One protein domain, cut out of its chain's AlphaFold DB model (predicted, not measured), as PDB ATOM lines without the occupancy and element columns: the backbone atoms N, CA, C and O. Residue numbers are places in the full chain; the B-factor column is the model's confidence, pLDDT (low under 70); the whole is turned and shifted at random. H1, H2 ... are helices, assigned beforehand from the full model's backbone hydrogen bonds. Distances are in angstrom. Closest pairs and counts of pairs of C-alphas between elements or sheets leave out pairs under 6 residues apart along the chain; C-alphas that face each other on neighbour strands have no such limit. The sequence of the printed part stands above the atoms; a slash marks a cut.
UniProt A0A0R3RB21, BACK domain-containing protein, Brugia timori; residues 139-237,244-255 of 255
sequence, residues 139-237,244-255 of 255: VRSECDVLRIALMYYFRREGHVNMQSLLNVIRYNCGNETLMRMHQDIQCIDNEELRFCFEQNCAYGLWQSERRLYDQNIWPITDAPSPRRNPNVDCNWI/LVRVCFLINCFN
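This is residues 139 to 237 and 244 to 255 of the 255 residues of the protein "BACK domain-containing protein" of Brugia timori (UniProt A0A0R3RB21). Three helices, H1, H3 and H4, run lengthwise beside one another with their centres in a triangle, and the short H2 fits between H1 and H4 on the side where those two stay apart. Residues 212 to 219, of which 212 to 213 belong to the long H4, stick out freely at one end; from there a long stretch with no named element, residues 214 to 237, folds back past the first printed residues, while H5 lies off toward the other end, near H1. The printed part has 111 residues with five named helices, in the order H1 H2 H3 H4 H5, and no named strand; its class is all helix. It is only just compact, close to loose, with a radius of gyration of the C-alphas of 15.7 A, and its elongated outline spans 57 by 32 by 23 A.

Find C-alpha 142 at (222.153, 179.699, 125.706); from there H1 runs through residues 142 to 155 and covers 20.2 A. H2 follows at residues 162 to 166. Look next at residues 175 to 186 for H3, 16.1 A long. H4, the longest helix, takes residues 191 to 213: it leaves C-alpha 191 at (224.433, 177.320, 146.769) and reaches C-alpha 213 after 33.1 A. H5, residues 244 to 254, measures 15.7 A and ends at C-alpha 254, at (240.743, 187.969, 151.348).

Start with H1 and H3, which touch through residues 142 to 147 of H1 alone; their closest C-alphas, those of Cys 143 and Met 181, are 5.7 A apart. They run the same way at a shallow tilt of 13 degrees. H3 and H4 form a helical hairpin, opposite ways at a shallow tilt of 14 degrees, and touch with residues 185 to 186 of H3 and 193 to 197 of H4 alone; their closest C-alphas, those of Ile 185 and Arg 194, are 6.4 A apart. H2 touches H4 beside residues 193 to 200 alone, with the C-alphas of Gln 163 and Cys 196 closest at 5.3 A. H1 and H2 only just touch, with 3 pairs of C-alphas within 8 A, the closest being Ala 149 and Leu 165 at 6.8 A. H1 and H4 are apart. H5 is close to H1 but not clearly touching, the closest C-alphas being those of Met 151 and Leu 244 at 7.4 A. In H1, H2, H3, H4 and H5 every O i to N i+4 pair is within hydrogen-bond range.

The two C-alphas farthest apart are those of Asn 216 and Phe 254, at 57.0 A. Residues 238 to 243 are not printed, and C-alphas 237 and 244 stand 10.7 A apart across that cut, which falls in the link from H4 to H5. Of the links that are printed whole, H3 to H4 is tight, and H1 to H2 and H2 to H3 are short. Look at residues 210 to 223 and 250 to 255 for pLDDT under 70; the mean of the printed part is 84.3.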
ATOM      1  N   VAL A 139     223.414 186.388 120.370       94.69
ATOM      2  CA  VAL A 139     224.219 185.441 121.144       94.69
ATOM      3  C   VAL A 139     224.446 184.168 120.338       94.69
ATOM      4  O   VAL A 139     223.634 183.803 119.480       94.69
ATOM      5  N   ARG A 140     225.536 183.455 120.623       94.00
ATOM      6  CA  ARG A 140     225.867 182.216 119.917       94.00
ATOM      7  C   ARG A 140     225.132 181.020 120.502       94.00
ATOM      8  O   ARG A 140     224.716 180.149 119.734       94.00
ATOM      9  N   SER A 141     224.974 180.960 121.822       93.94
ATOM     10  CA  SER A 141     224.209 179.905 122.492       93.94
ATOM     11  C   SER A 141     223.564 180.365 123.797       93.94
ATOM     12  O   SER A 141     223.832 181.445 124.315       93.94
ATOM     13  N   GLU A 142     222.742 179.494 124.379       95.38
ATOM     14  CA  GLU A 142     222.153 179.699 125.706       95.38
ATOM     15  C   GLU A 142     223.205 179.826 126.825       95.38
ATOM     16  O   GLU A 142     222.929 180.449 127.847       95.38
ATOM     17  N   CYS A 143     224.431 179.307 126.636       95.69
ATOM     18  CA  CYS A 143     225.532 179.558 127.576       95.69
ATOM     19  C   CYS A 143     225.843 181.054 127.675       95.69
ATOM     20  O   CYS A 143     226.111 181.557 128.760       95.69
ATOM     21  N   ASP A 144     225.798 181.770 126.552       96.75
ATOM     22  CA  ASP A 144     226.090 183.200 126.529       96.75
ATOM     23  C   ASP A 144     224.980 183.989 127.242       96.75
ATOM     24  O   ASP A 144     225.264 184.931 127.975       96.75
ATOM     25  N   VAL A 145     223.720 183.556 127.106       97.38
ATOM     26  CA  VAL A 145     222.575 184.132 127.835       97.38
ATOM     27  C   VAL A 145     222.753 183.953 129.339       97.38
ATOM     28  O   VAL A 145     222.612 184.917 130.091       97.38
ATOM     29  N   LEU A 146     223.109 182.736 129.771       97.69
ATOM     30  CA  LEU A 146     223.414 182.446 131.169       97.69
ATOM     31  C   LEU A 146     224.542 183.351 131.676       97.69
ATOM     32  O   LEU A 146     224.407 183.971 132.724       97.69
ATOM     33  N   ARG A 147     225.634 183.477 130.918       97.38
ATOM     34  CA  ARG A 147     226.777 184.318 131.295       97.38
ATOM     35  C   ARG A 147     226.382 185.783 131.430       97.38
ATOM     36  O   ARG A 147     226.747 186.385 132.432       97.38
ATOM     37  N   ILE A 148     225.591 186.343 130.511       97.88
ATOM     38  CA  ILE A 148     225.092 187.723 130.639       97.88
ATOM     39  C   ILE A 148     224.213 187.874 131.893       97.88
ATOM     40  O   ILE A 148     224.373 188.842 132.638       97.88
ATOM     41  N   ALA A 149     223.323 186.913 132.170       97.62
ATOM     42  CA  ALA A 149     222.503 186.921 133.383       97.62
ATOM     43  C   ALA A 149     223.365 186.901 134.660       97.62
ATOM     44  O   ALA A 149     223.127 187.671 135.589       97.62
ATOM     45  N   LEU A 150     224.414 186.077 134.684       95.81
ATOM     46  CA  LEU A 150     225.356 186.003 135.801       95.81
ATOM     47  C   LEU A 150     226.206 187.274 135.930       95.81
ATOM     48  O   LEU A 150     226.438 187.743 137.039       95.81
ATOM     49  N   MET A 151     226.624 187.884 134.816       95.62
ATOM     50  CA  MET A 151     227.319 189.178 134.820       95.62
ATOM     51  C   MET A 151     226.459 190.278 135.451       95.62
ATOM     52  O   MET A 151     226.977 191.087 136.222       95.62
ATOM     53  N   TYR A 152     225.157 190.303 135.149       96.69
ATOM     54  CA  TYR A 152     224.203 191.197 135.804       96.69
ATOM     55  C   TYR A 152     224.105 190.908 137.302       96.69
ATOM     56  O   TYR A 152     224.251 191.823 138.108       96.69
ATOM     57  N   TYR A 153     223.916 189.637 137.667       94.06
ATOM     58  CA  TYR A 153     223.818 189.202 139.058       94.06
ATOM     59  C   TYR A 153     225.038 189.625 139.891       94.06
ATOM     60  O   TYR A 153     224.873 190.224 140.945       94.06
ATOM     61  N   PHE A 154     226.256 189.393 139.394       91.25
ATOM     62  CA  PHE A 154     227.483 189.710 140.131       91.25
ATOM     63  C   PHE A 154     227.740 191.195 140.327       91.25
ATOM     64  O   PHE A 154     228.350 191.590 141.315       91.25
ATOM     65  N   ARG A 155     227.338 192.018 139.358       92.25
ATOM     66  CA  ARG A 155     227.586 193.463 139.403       92.25
ATOM     67  C   ARG A 155     226.492 194.222 140.145       92.25
ATOM     68  O   ARG A 155     226.668 195.403 140.426       92.25
ATOM     69  N   ARG A 156     225.344 193.591 140.396       91.69
ATOM     70  CA  ARG A 156     224.190 194.258 140.982       91.69
ATOM     71  C   ARG A 156     224.324 194.363 142.492       91.69
ATOM     72  O   ARG A 156     224.378 193.369 143.205       91.69
ATOM     73  N   GLU A 157     224.267 195.595 142.972       81.31
ATOM     74  CA  GLU A 157     224.091 195.889 144.387       81.31
ATOM     75  C   GLU A 157     222.598 195.787 144.730       81.31
ATOM     76  O   GLU A 157     221.792 196.633 144.341       81.31
ATOM     77  N   GLY A 158     222.205 194.715 145.417       82.50
ATOM     78  CA  GLY A 158     220.841 194.525 145.911       82.50
ATOM     79  C   GLY A 158     220.263 193.143 145.629       82.50
ATOM     80  O   GLY A 158     220.923 192.249 145.108       82.50
ATOM     81  N   HIS A 159     218.995 192.964 145.995       86.56
ATOM     82  CA  HIS A 159     218.310 191.687 145.833       86.56
ATOM     83  C   HIS A 159     218.021 191.389 144.354       86.56
ATOM     84  O   HIS A 159     217.439 192.210 143.636       86.56
ATOM     85  N   VAL A 160     218.355 190.171 143.927       92.94
ATOM     86  CA  VAL A 160     218.012 189.606 142.617       92.94
ATOM     87  C   VAL A 160     217.185 188.357 142.845       92.94
ATOM     88  O   VAL A 160     217.598 187.460 143.571       92.94
ATOM     89  N   ASN A 161     216.020 188.274 142.207       95.25
ATOM     90  CA  ASN A 161     215.271 187.027 142.184       95.25
ATOM     91  C   ASN A 161     215.949 186.077 141.186       95.25
ATOM     92  O   ASN A 161     215.669 186.131 139.986       95.25
ATOM     93  N   MET A 162     216.862 185.238 141.685       94.50
ATOM     94  CA  MET A 162     217.650 184.309 140.866       94.50
ATOM     95  C   MET A 162     216.771 183.327 140.095       94.50
ATOM     96  O   MET A 162     217.034 183.066 138.925       94.50
ATOM     97  N   GLN A 163     215.689 182.841 140.708       95.00
ATOM     98  CA  GLN A 163     214.760 181.925 140.051       95.00
ATOM     99  C   GLN A 163     214.159 182.542 138.781       95.00
ATOM    100  O   GLN A 163     214.153 181.903 137.733       95.00
ATOM    101  N   SER A 164     213.681 183.787 138.867       95.38
ATOM    102  CA  SER A 164     213.093 184.511 137.730       95.38
ATOM    103  C   SER A 164     214.144 184.856 136.673       95.38
ATOM    104  O   SER A 164     213.906 184.671 135.481       95.38
ATOM    105  N   LEU A 165     215.338 185.271 137.111       96.81
ATOM    106  CA  LEU A 165     216.436 185.609 136.211       96.81
ATOM    107  C   LEU A 165     216.910 184.390 135.410       96.81
ATOM    108  O   LEU A 165     217.156 184.510 134.216       96.81
ATOM    109  N   LEU A 166     217.015 183.215 136.039       96.56
ATOM    110  CA  LEU A 166     217.437 181.986 135.362       96.56
ATOM    111  C   LEU A 166     216.352 181.389 134.456       96.56
ATOM    112  O   LEU A 166     216.663 180.713 133.477       96.56
ATOM    113  N   ASN A 167     215.082 181.704 134.707       94.25
ATOM    114  CA  ASN A 167     213.962 181.232 133.893       94.25
ATOM    115  C   ASN A 167     213.951 181.807 132.456       94.25
ATOM    116  O   ASN A 167     213.191 181.346 131.608       94.25
ATOM    117  N   VAL A 168     214.789 182.806 132.143       94.19
ATOM    118  CA  VAL A 168     214.943 183.335 130.769       94.19
ATOM    119  C   VAL A 168     215.873 182.483 129.888       94.19
ATOM    120  O   VAL A 168     215.930 182.689 128.668       94.19
ATOM    121  N   ILE A 169     216.621 181.547 130.488       95.62
ATOM    122  CA  ILE A 169     217.499 180.606 129.783       95.62
ATOM    123  C   ILE A 169     216.685 179.415 129.270       95.62
ATOM    124  O   ILE A 169     215.800 178.894 129.944       95.62
ATOM    125  N   ARG A 170     217.000 178.955 128.054       93.31
ATOM    126  CA  ARG A 170     216.337 177.803 127.431       93.31
ATOM    127  C   ARG A 170     217.174 176.547 127.662       93.31
ATOM    128  O   ARG A 170     218.247 176.375 127.086       93.31
ATOM    129  N   TYR A 171     216.674 175.651 128.505       91.69
ATOM    130  CA  TYR A 171     217.391 174.435 128.915       91.69
ATOM    131  C   TYR A 171     217.220 173.255 127.944       91.69
ATOM    132  O   TYR A 171     217.886 172.234 128.066       91.69
ATOM    133  N   ASN A 172     216.398 173.408 126.906       87.62
ATOM    134  CA  ASN A 172     216.209 172.436 125.826       87.62
ATOM    135  C   ASN A 172     217.362 172.436 124.791       87.62
ATOM    136  O   ASN A 172     217.152 172.146 123.616       87.62
ATOM    137  N   CYS A 173     218.586 172.786 125.209       86.00
ATOM    138  CA  CYS A 173     219.729 173.133 124.352       86.00
ATOM    139  C   CYS A 173     220.772 172.014 124.148       86.00
ATOM    140  O   CYS A 173     221.857 172.260 123.609       86.00
ATOM    141  N   GLY A 174     220.427 170.782 124.533       85.75
ATOM    142  CA  GLY A 174     221.266 169.592 124.395       85.75
ATOM    143  C   GLY A 174     222.315 169.438 125.501       85.75
ATOM    144  O   GLY A 174     222.761 170.410 126.112       85.75
ATOM    145  N   ASN A 175     222.736 168.192 125.737       88.12
ATOM    146  CA  ASN A 175     223.574 167.826 126.884       88.12
ATOM    147  C   ASN A 175     224.910 168.572 126.930       88.12
ATOM    148  O   ASN A 175     225.343 168.980 127.999       88.12
ATOM    149  N   GLU A 176     225.562 168.786 125.787       91.12
ATOM    150  CA  GLU A 176     226.848 169.489 125.754       91.12
ATOM    151  C   GLU A 176     226.723 170.935 126.263       91.12
ATOM    152  O   GLU A 176     227.533 171.382 127.074       91.12
ATOM    153  N   THR A 177     225.684 171.654 125.831       92.44
ATOM    154  CA  THR A 177     225.412 173.030 126.269       92.44
ATOM    155  C   THR A 177     225.090 173.068 127.764       92.44
ATOM    156  O   THR A 177     225.646 173.893 128.487       92.44
ATOM    157  N   LEU A 178     224.257 172.135 128.241       93.75
ATOM    158  CA  LEU A 178     223.903 172.014 129.657       93.75
ATOM    159  C   LEU A 178     225.117 171.710 130.542       93.75
ATOM    160  O   LEU A 178     225.274 172.324 131.592       93.75
ATOM    161  N   MET A 179     226.013 170.824 130.101       93.31
ATOM    162  CA  MET A 179     227.242 170.513 130.836       93.31
ATOM    163  C   MET A 179     228.153 171.737 130.967       93.31
ATOM    164  O   MET A 179     228.715 171.964 132.035       93.31
ATOM    165  N   ARG A 180     228.267 172.563 129.918       94.75
ATOM    166  CA  ARG A 180     229.036 173.818 129.989       94.75
ATOM    167  C   ARG A 180     228.395 174.834 130.934       94.75
ATOM    168  O   ARG A 180     229.101 175.453 131.718       94.75
ATOM    169  N   MET A 181     227.070 174.985 130.890       96.25
ATOM    170  CA  MET A 181     226.348 175.844 131.838       96.25
ATOM    171  C   MET A 181     226.561 175.393 133.282       96.25
ATOM    172  O   MET A 181     226.824 176.212 134.154       96.25
ATOM    173  N   HIS A 182     226.483 174.086 133.527       94.50
ATOM    174  CA  HIS A 182     226.721 173.515 134.842       94.50
ATOM    175  C   HIS A 182     228.151 173.791 135.324       94.50
ATOM    176  O   HIS A 182     228.336 174.187 136.467       94.50
ATOM    177  N   GLN A 183     229.157 173.657 134.453       93.31
ATOM    178  CA  GLN A 183     230.540 174.031 134.773       93.31
ATOM    179  C   GLN A 183     230.666 175.517 135.132       93.31
ATOM    180  O   GLN A 183     231.302 175.841 136.131       93.31
ATOM    181  N   ASP A 184     230.026 176.413 134.372       94.56
ATOM    182  CA  ASP A 184     230.033 177.849 134.674       94.56
ATOM    183  C   ASP A 184     229.407 178.149 136.044       94.56
ATOM    184  O   ASP A 184     229.945 178.966 136.787       94.56
ATOM    185  N   ILE A 185     228.312 177.467 136.400       93.62
ATOM    186  CA  ILE A 185     227.664 177.577 137.718       93.62
ATOM    187  C   ILE A 185     228.552 177.002 138.825       93.62
ATOM    188  O   ILE A 185     228.647 177.590 139.895       93.62
ATOM    189  N   GLN A 186     229.234 175.881 138.585       89.88
ATOM    190  CA  GLN A 186     230.138 175.265 139.561       89.88
ATOM    191  C   GLN A 186     231.369 176.117 139.870       89.88
ATOM    192  O   GLN A 186     231.896 176.037 140.977       89.88
ATOM    193  N   CYS A 187     231.825 176.942 138.926       87.56
ATOM    194  CA  CYS A 187     232.886 177.916 139.185       87.56
ATOM    195  C   CYS A 187     232.460 179.021 140.168       87.56
ATOM    196  O   CYS A 187     233.300 179.825 140.572       87.56
ATOM    197  N   ILE A 188     231.178 179.080 140.530       88.50
ATOM    198  CA  ILE A 188     230.590 180.086 141.404       88.50
ATOM    199  C   ILE A 188     230.234 179.401 142.721       88.50
ATOM    200  O   ILE A 188     229.383 178.510 142.776       88.50
ATOM    201  N   ASP A 189     230.877 179.834 143.801       85.19
ATOM    202  CA  ASP A 189     230.617 179.306 145.139       85.19
ATOM    203  C   ASP A 189     229.342 179.928 145.735       85.19
ATOM    204  O   ASP A 189     229.382 180.796 146.604       85.19
ATOM    205  N   ASN A 190     228.189 179.563 145.165       89.00
ATOM    206  CA  ASN A 190     226.876 180.043 145.585       89.00
ATOM    207  C   ASN A 190     225.833 178.915 145.501       89.00
ATOM    208  O   ASN A 190     225.446 178.479 144.412       89.00
ATOM    209  N   GLU A 191     225.386 178.432 146.662       90.81
ATOM    210  CA  GLU A 191     224.433 177.320 146.769       90.81
ATOM    211  C   GLU A 191     223.035 177.679 146.254       90.81
ATOM    212  O   GLU A 191     222.409 176.866 145.575       90.81
ATOM    213  N   GLU A 192     222.556 178.897 146.520       91.44
ATOM    214  CA  GLU A 192     221.235 179.351 146.074       91.44
ATOM    215  C   GLU A 192     221.162 179.417 144.544       91.44
ATOM    216  O   GLU A 192     220.203 178.932 143.938       91.44
ATOM    217  N   LEU A 193     222.210 179.947 143.907       93.44
ATOM    218  CA  LEU A 193     222.338 179.992 142.454       93.44
ATOM    219  C   LEU A 193     222.315 178.583 141.855       93.44
ATOM    220  O   LEU A 193     221.621 178.341 140.865       93.44
ATOM    221  N   ARG A 194     223.060 177.651 142.461       94.56
ATOM    222  CA  ARG A 194     223.122 176.251 142.024       94.56
ATOM    223  C   ARG A 194     221.760 175.578 142.131       94.56
ATOM    224  O   ARG A 194     221.302 174.985 141.158       94.56
ATOM    225  N   PHE A 195     221.084 175.749 143.264       94.50
ATOM    226  CA  PHE A 195     219.741 175.224 143.476       94.50
ATOM    227  C   PHE A 195     218.744 175.781 142.446       94.50
ATOM    228  O   PHE A 195     218.033 175.014 141.797       94.50
ATOM    229  N   CYS A 196     218.728 177.101 142.227       95.44
ATOM    230  CA  CYS A 196     217.852 177.724 141.230       95.44
ATOM    231  C   CYS A 196     218.153 177.216 139.810       95.44
ATOM    232  O   CYS A 196     217.231 176.980 139.023       95.44
ATOM    233  N   PHE A 197     219.429 177.028 139.464       95.94
ATOM    234  CA  PHE A 197     219.833 176.476 138.171       95.94
ATOM    235  C   PHE A 197     219.319 175.047 137.975       95.94
ATOM    236  O   PHE A 197     218.725 174.755 136.938       95.94
ATOM    237  N   GLU A 198     219.496 174.173 138.967       94.25
ATOM    238  CA  GLU A 198     219.040 172.780 138.912       94.25
ATOM    239  C   GLU A 198     217.519 172.683 138.750       94.25
ATOM    240  O   GLU A 198     217.040 171.927 137.902       94.25
ATOM    241  N   GLN A 199     216.755 173.500 139.486       93.94
ATOM    242  CA  GLN A 199     215.293 173.551 139.366       93.94
ATOM    243  C   GLN A 199     214.842 173.988 137.964       93.94
ATOM    244  O   GLN A 199     213.986 173.341 137.356       93.94
ATOM    245  N   ASN A 200     215.433 175.056 137.417       93.31
ATOM    246  CA  ASN A 200     215.108 175.523 136.065       93.31
ATOM    247  C   ASN A 200     215.516 174.505 134.986       93.31
ATOM    248  O   ASN A 200     214.764 174.275 134.038       93.31
ATOM    249  N   CYS A 201     216.670 173.855 135.152       91.75
ATOM    250  CA  CYS A 201     217.147 172.815 134.248       91.75
ATOM    251  C   CYS A 201     216.197 171.610 134.230       91.75
ATOM    252  O   CYS A 201     215.741 171.203 133.159       91.75
ATOM    253  N   ALA A 202     215.825 171.094 135.407       89.31
ATOM    254  CA  ALA A 202     214.880 169.989 135.537       89.31
ATOM    255  C   ALA A 202     213.523 170.327 134.904       89.31
ATOM    256  O   ALA A 202     212.969 169.528 134.145       89.31
ATOM    257  N   TYR A 203     213.015 171.536 135.154       86.31
ATOM    258  CA  TYR A 203     211.757 171.993 134.576       86.31
ATOM    259  C   TYR A 203     211.819 172.111 133.046       86.31
ATOM    260  O   TYR A 203     210.925 171.623 132.351       86.31
ATOM    261  N   GLY A 204     212.883 172.703 132.495       84.25
ATOM    262  CA  GLY A 204     213.047 172.849 131.047       84.25
ATOM    263  C   GLY A 204     213.263 171.518 130.314       84.25
ATOM    264  O   GLY A 204     212.747 171.330 129.206       84.25
ATOM    265  N   LEU A 205     213.960 170.561 130.935       84.19
ATOM    266  CA  LEU A 205     214.087 169.195 130.417       84.19
ATOM    267  C   LEU A 205     212.739 168.471 130.422       84.19
ATOM    268  O   LEU A 205     212.331 167.945 129.387       84.19
ATOM    269  N   TRP A 206     211.996 168.538 131.530       83.25
ATOM    270  CA  TRP A 206     210.657 167.955 131.622       83.25
ATOM    271  C   TRP A 206     209.698 168.519 130.561       83.25
ATOM    272  O   TRP A 206     208.971 167.763 129.918       83.25
ATOM    273  N   GLN A 207     209.724 169.833 130.308       75.81
ATOM    274  CA  GLN A 207     208.935 170.443 129.228       75.81
ATOM    275  C   GLN A 207     209.309 169.891 127.842       75.81
ATOM    276  O   GLN A 207     208.441 169.725 126.981       75.81
ATOM    277  N   SER A 208     210.594 169.612 127.620       74.06
ATOM    278  CA  SER A 208     211.107 169.088 126.351       74.06
ATOM    279  C   SER A 208     210.693 167.638 126.124       74.06
ATOM    280  O   SER A 208     210.235 167.294 125.037       74.06
ATOM    281  N   GLU A 209     210.795 166.799 127.155       73.88
ATOM    282  CA  GLU A 209     210.362 165.401 127.105       73.88
ATOM    283  C   GLU A 209     208.850 165.293 126.915       73.88
ATOM    284  O   GLU A 209     208.383 164.542 126.058       73.88
ATOM    285  N   ARG A 210     208.069 166.103 127.638       64.69
ATOM    286  CA  ARG A 210     206.604 166.099 127.539       64.69
ATOM    287  C   ARG A 210     206.104 166.393 126.118       64.69
ATOM    288  O   ARG A 210     205.101 165.824 125.703       64.69
ATOM    289  N   ARG A 211     206.828 167.212 125.346       61.59
ATOM    290  CA  ARG A 211     206.547 167.459 123.918       61.59
ATOM    291  C   ARG A 211     206.814 166.256 123.015       61.59
ATOM    292  O   ARG A 211     206.142 166.112 122.000       61.59
ATOM    293  N   LEU A 212     207.810 165.432 123.341       60.22
ATOM    294  CA  LEU A 212     208.181 164.272 122.526       60.22
ATOM    295  C   LEU A 212     207.177 163.126 122.680       60.22
ATOM    296  O   LEU A 212     206.940 162.399 121.718       60.22
ATOM    297  N   TYR A 213     206.586 162.977 123.870       56.88
ATOM    298  CA  TYR A 213     205.743 161.826 124.206       56.88
ATOM    299  C   TYR A 213     204.233 162.056 124.061       56.88
ATOM    300  O   TYR A 213     203.509 161.072 123.934       56.88
ATOM    301  N   ASP A 214     203.741 163.302 124.034       60.50
ATOM    302  CA  ASP A 214     202.297 163.565 123.934       60.50
ATOM    303  C   ASP A 214     201.957 164.706 122.960       60.50
ATOM    304  O   ASP A 214     201.863 165.878 123.324       60.50
ATOM    305  N   GLN A 215     201.765 164.346 121.686       56.06
ATOM    306  CA  GLN A 215     201.399 165.280 120.611       56.06
ATOM    307  C   GLN A 215     199.930 165.742 120.672       56.06
ATOM    308  O   GLN A 215     199.549 166.642 119.925       56.06
ATOM    309  N   ASN A 216     199.102 165.144 121.540       62.56
ATOM    310  CA  ASN A 216     197.655 165.383 121.586       62.56
ATOM    311  C   ASN A 216     197.211 166.285 122.749       62.56
ATOM    312  O   ASN A 216     196.028 166.625 122.835       62.56
ATOM    313  N   ILE A 217     198.123 166.716 123.628       55.91
ATOM    314  CA  ILE A 217     197.790 167.673 124.689       55.91
ATOM    315  C   ILE A 217     197.810 169.097 124.128       55.91
ATOM    316  O   ILE A 217     198.857 169.709 123.914       55.91
ATOM    317  N   TRP A 218     196.609 169.639 123.944       45.81
ATOM    318  CA  TRP A 218     196.377 171.069 123.788       45.81
ATOM    319  C   TRP A 218     196.458 171.796 125.147       45.81
ATOM    320  O   TRP A 218     195.919 171.294 126.134       45.81
ATOM    321  N   PRO A 219     197.031 173.013 125.204       52.75
ATOM    322  CA  PRO A 219     197.795 173.658 124.146       52.75
ATOM    323  C   PRO A 219     199.250 173.166 124.157       52.75
ATOM    324  O   PRO A 219     199.855 173.011 125.219       52.75
ATOM    325  N   ILE A 220     199.822 172.992 122.964       52.78
ATOM    326  CA  ILE A 220     201.273 172.938 122.777       52.78
ATOM    327  C   ILE A 220     201.795 174.278 123.297       52.78
ATOM    328  O   ILE A 220     201.641 175.306 122.645       52.78
ATOM    329  N   THR A 221     202.346 174.315 124.508       52.25
ATOM    330  CA  THR A 221     203.096 175.489 124.947       52.25
ATOM    331  C   THR A 221     204.276 175.613 124.000       52.25
ATOM    332  O   THR A 221     205.093 174.692 123.919       52.25
ATOM    333  N   ASP A 222     204.358 176.724 123.269       55.41
ATOM    334  CA  ASP A 222     205.490 177.108 122.424       55.41
ATOM    335  C   ASP A 222     206.729 177.404 123.295       55.41
ATOM    336  O   ASP A 222     207.232 178.520 123.338       55.41
ATOM    337  N   ALA A 223     207.231 176.409 124.040       64.62
ATOM    338  CA  ALA A 223     208.573 176.433 124.593       64.62
ATOM    339  C   ALA A 223     209.550 176.782 123.453       64.62
ATOM    340  O   ALA A 223     209.626 176.059 122.443       64.62
ATOM    341  N   PRO A 224     210.242 177.920 123.573       73.69
ATOM    342  CA  PRO A 224     211.012 178.468 122.479       73.69
ATOM    343  C   PRO A 224     212.201 177.561 122.161       73.69
ATOM    344  O   PRO A 224     212.764 176.892 123.033       73.69
ATOM    345  N   SER A 225     212.588 177.523 120.887       82.75
ATOM    346  CA  SER A 225     213.787 176.788 120.477       82.75
ATOM    347  C   SER A 225     215.037 177.447 121.077       82.75
ATOM    348  O   SER A 225     215.057 178.676 121.205       82.75
ATOM    349  N   PRO A 226     216.088 176.685 121.423       84.00
ATOM    350  CA  PRO A 226     217.352 177.260 121.873       84.00
ATOM    351  C   PRO A 226     217.902 178.259 120.859       84.00
ATOM    352  O   PRO A 226     217.865 178.013 119.649       84.00
ATOM    353  N   ARG A 227     218.467 179.360 121.346       89.69
ATOM    354  CA  ARG A 227     219.183 180.308 120.492       89.69
ATOM    355  C   ARG A 227     220.473 179.681 120.003       89.69
ATOM    356  O   ARG A 227     221.248 179.118 120.779       89.69
ATOM    357  N   ARG A 228     220.701 179.786 118.694       82.44
ATOM    358  CA  ARG A 228     221.914 179.291 118.052       82.44
ATOM    359  C   ARG A 228     222.265 180.160 116.856       82.44
ATOM    360  O   ARG A 228     221.618 180.069 115.818       82.44
ATOM    361  N   ASN A 229     223.302 180.977 116.994       85.06
ATOM    362  CA  ASN A 229     223.836 181.752 115.881       85.06
ATOM    363  C   ASN A 229     225.371 181.662 115.860       85.06
ATOM    364  O   ASN A 229     226.042 182.419 116.558       85.06
ATOM    365  N   PRO A 230     225.953 180.724 115.088       79.19
ATOM    366  CA  PRO A 230     227.395 180.482 115.102       79.19
ATOM    367  C   PRO A 230     228.223 181.649 114.546       79.19
ATOM    368  O   PRO A 230     229.429 181.673 114.766       79.19
ATOM    369  N   ASN A 231     227.594 182.601 113.850       85.69
ATOM    370  CA  ASN A 231     228.272 183.709 113.178       85.69
ATOM    371  C   ASN A 231     228.386 184.976 114.042       85.69
ATOM    372  O   ASN A 231     228.961 185.960 113.587       85.69
ATOM    373  N   VAL A 232     227.811 184.986 115.249       86.44
ATOM    374  CA  VAL A 232     227.912 186.137 116.158       86.44
ATOM    375  C   VAL A 232     229.231 186.066 116.920       86.44
ATOM    376  O   VAL A 232     229.557 185.029 117.504       86.44
ATOM    377  N   ASP A 233     229.971 187.174 116.945       88.25
ATOM    378  CA  ASP A 233     231.134 187.304 117.818       88.25
ATOM    379  C   ASP A 233     230.683 187.523 119.267       88.25
ATOM    380  O   ASP A 233     230.155 188.570 119.639       88.25
ATOM    381  N   CYS A 234     230.870 186.491 120.086       91.06
ATOM    382  CA  CYS A 234     230.533 186.487 121.508       91.06
ATOM    383  C   CYS A 234     231.767 186.232 122.386       91.06
ATOM    384  O   CYS A 234     231.636 185.822 123.542       91.06
ATOM    385  N   ASN A 235     232.984 186.418 121.861       92.94
ATOM    386  CA  ASN A 235     234.203 186.147 122.632       92.94
ATOM    387  C   ASN A 235     234.336 187.070 123.851       92.94
ATOM    388  O   ASN A 235     234.819 186.635 124.902       92.94
ATOM    389  N   TRP A 236     233.836 188.302 123.737       94.69
ATOM    390  CA  TRP A 236     233.786 189.270 124.829       94.69
ATOM    391  C   TRP A 236     232.977 188.753 126.028       94.69
ATOM    392  O   TRP A 236     233.416 188.933 127.161       94.69
ATOM    393  N   ILE A 237     231.866 188.032 125.810       96.12
ATOM    394  CA  ILE A 237     231.022 187.485 126.892       96.12
ATOM    395  C   ILE A 237     231.848 186.540 127.762       96.12
ATOM    396  O   ILE A 237     231.865 186.654 128.986       96.12
ATOM    397  N   LEU A 244     235.164 188.367 135.808       89.31
ATOM    398  CA  LEU A 244     234.334 188.600 136.996       89.31
ATOM    399  C   LEU A 244     234.424 187.451 137.996       89.31
ATOM    400  O   LEU A 244     234.658 187.704 139.172       89.31
ATOM    401  N   VAL A 245     234.321 186.201 137.535       87.88
ATOM    402  CA  VAL A 245     234.434 185.022 138.410       87.88
ATOM    403  C   VAL A 245     235.761 185.033 139.175       87.88
ATOM    404  O   VAL A 245     235.776 184.818 140.383       87.88
ATOM    405  N   ARG A 246     236.877 185.358 138.503       86.31
ATOM    406  CA  ARG A 246     238.190 185.479 139.159       86.31
ATOM    407  C   ARG A 246     238.225 186.593 140.201       86.31
ATOM    408  O   ARG A 246     238.778 186.384 141.275       86.31
ATOM    409  N   VAL A 247     237.657 187.758 139.898       81.06
ATOM    410  CA  VAL A 247     237.611 188.886 140.841       81.06
ATOM    411  C   VAL A 247     236.759 188.542 142.065       81.06
ATOM    412  O   VAL A 247     237.219 188.743 143.185       81.06
ATOM    413  N   CYS A 248     235.570 187.966 141.871       75.56
ATOM    414  CA  CYS A 248     234.703 187.528 142.967       75.56
ATOM    415  C   CYS A 248     235.393 186.483 143.853       75.56
ATOM    416  O   CYS A 248     235.344 186.587 145.076       75.56
ATOM    417  N   PHE A 249     236.089 185.516 143.245       70.44
ATOM    418  CA  PHE A 249     236.840 184.506 143.987       70.44
ATOM    419  C   PHE A 249     237.968 185.126 144.821       70.44
ATOM    420  O   PHE A 249     238.105 184.812 145.998       70.44
ATOM    421  N   LEU A 250     238.741 186.052 144.242       67.69
ATOM    422  CA  LEU A 250     239.807 186.744 144.968       67.69
ATOM    423  C   LEU A 250     239.259 187.538 146.159       67.69
ATOM    424  O   LEU A 250     239.811 187.425 147.246       67.69
ATOM    425  N   ILE A 251     238.168 188.290 145.987       67.06
ATOM    426  CA  ILE A 251     237.548 189.052 147.085       67.06
ATOM    427  C   ILE A 251     237.126 188.121 148.231       67.06
ATOM    428  O   ILE A 251     237.388 188.429 149.390       67.06
ATOM    429  N   ASN A 252     236.539 186.963 147.917       60.12
ATOM    430  CA  ASN A 252     236.112 185.988 148.923       60.12
ATOM    431  C   ASN A 252     237.277 185.276 149.631       60.12
ATOM    432  O   ASN A 252     237.089 184.785 150.734       60.12
ATOM    433  N   CYS A 253     238.470 185.206 149.033       55.91
ATOM    434  CA  CYS A 253     239.656 184.643 149.692       55.91
ATOM    435  C   CYS A 253     240.370 185.625 150.637       55.91
ATOM    436  O   CYS A 253     241.218 185.192 151.416       55.91
ATOM    437  N   PHE A 254     240.097 186.930 150.533       50.97
ATOM    438  CA  PHE A 254     240.743 187.969 151.348       50.97
ATOM    439  C   PHE A 254     239.856 188.524 152.475       50.97
ATOM    440  O   PHE A 254     240.362 189.299 153.290       50.97
ATOM    441  N   ASN A 255     238.580 188.132 152.529       44.97
ATOM    442  CA  ASN A 255     237.654 188.400 153.636       44.97
ATOM    443  C   ASN A 255     237.512 187.168 154.533       44.97
ATOM    444  O   ASN A 255     237.272 187.367 155.745       44.97
TER     445      ASN A 255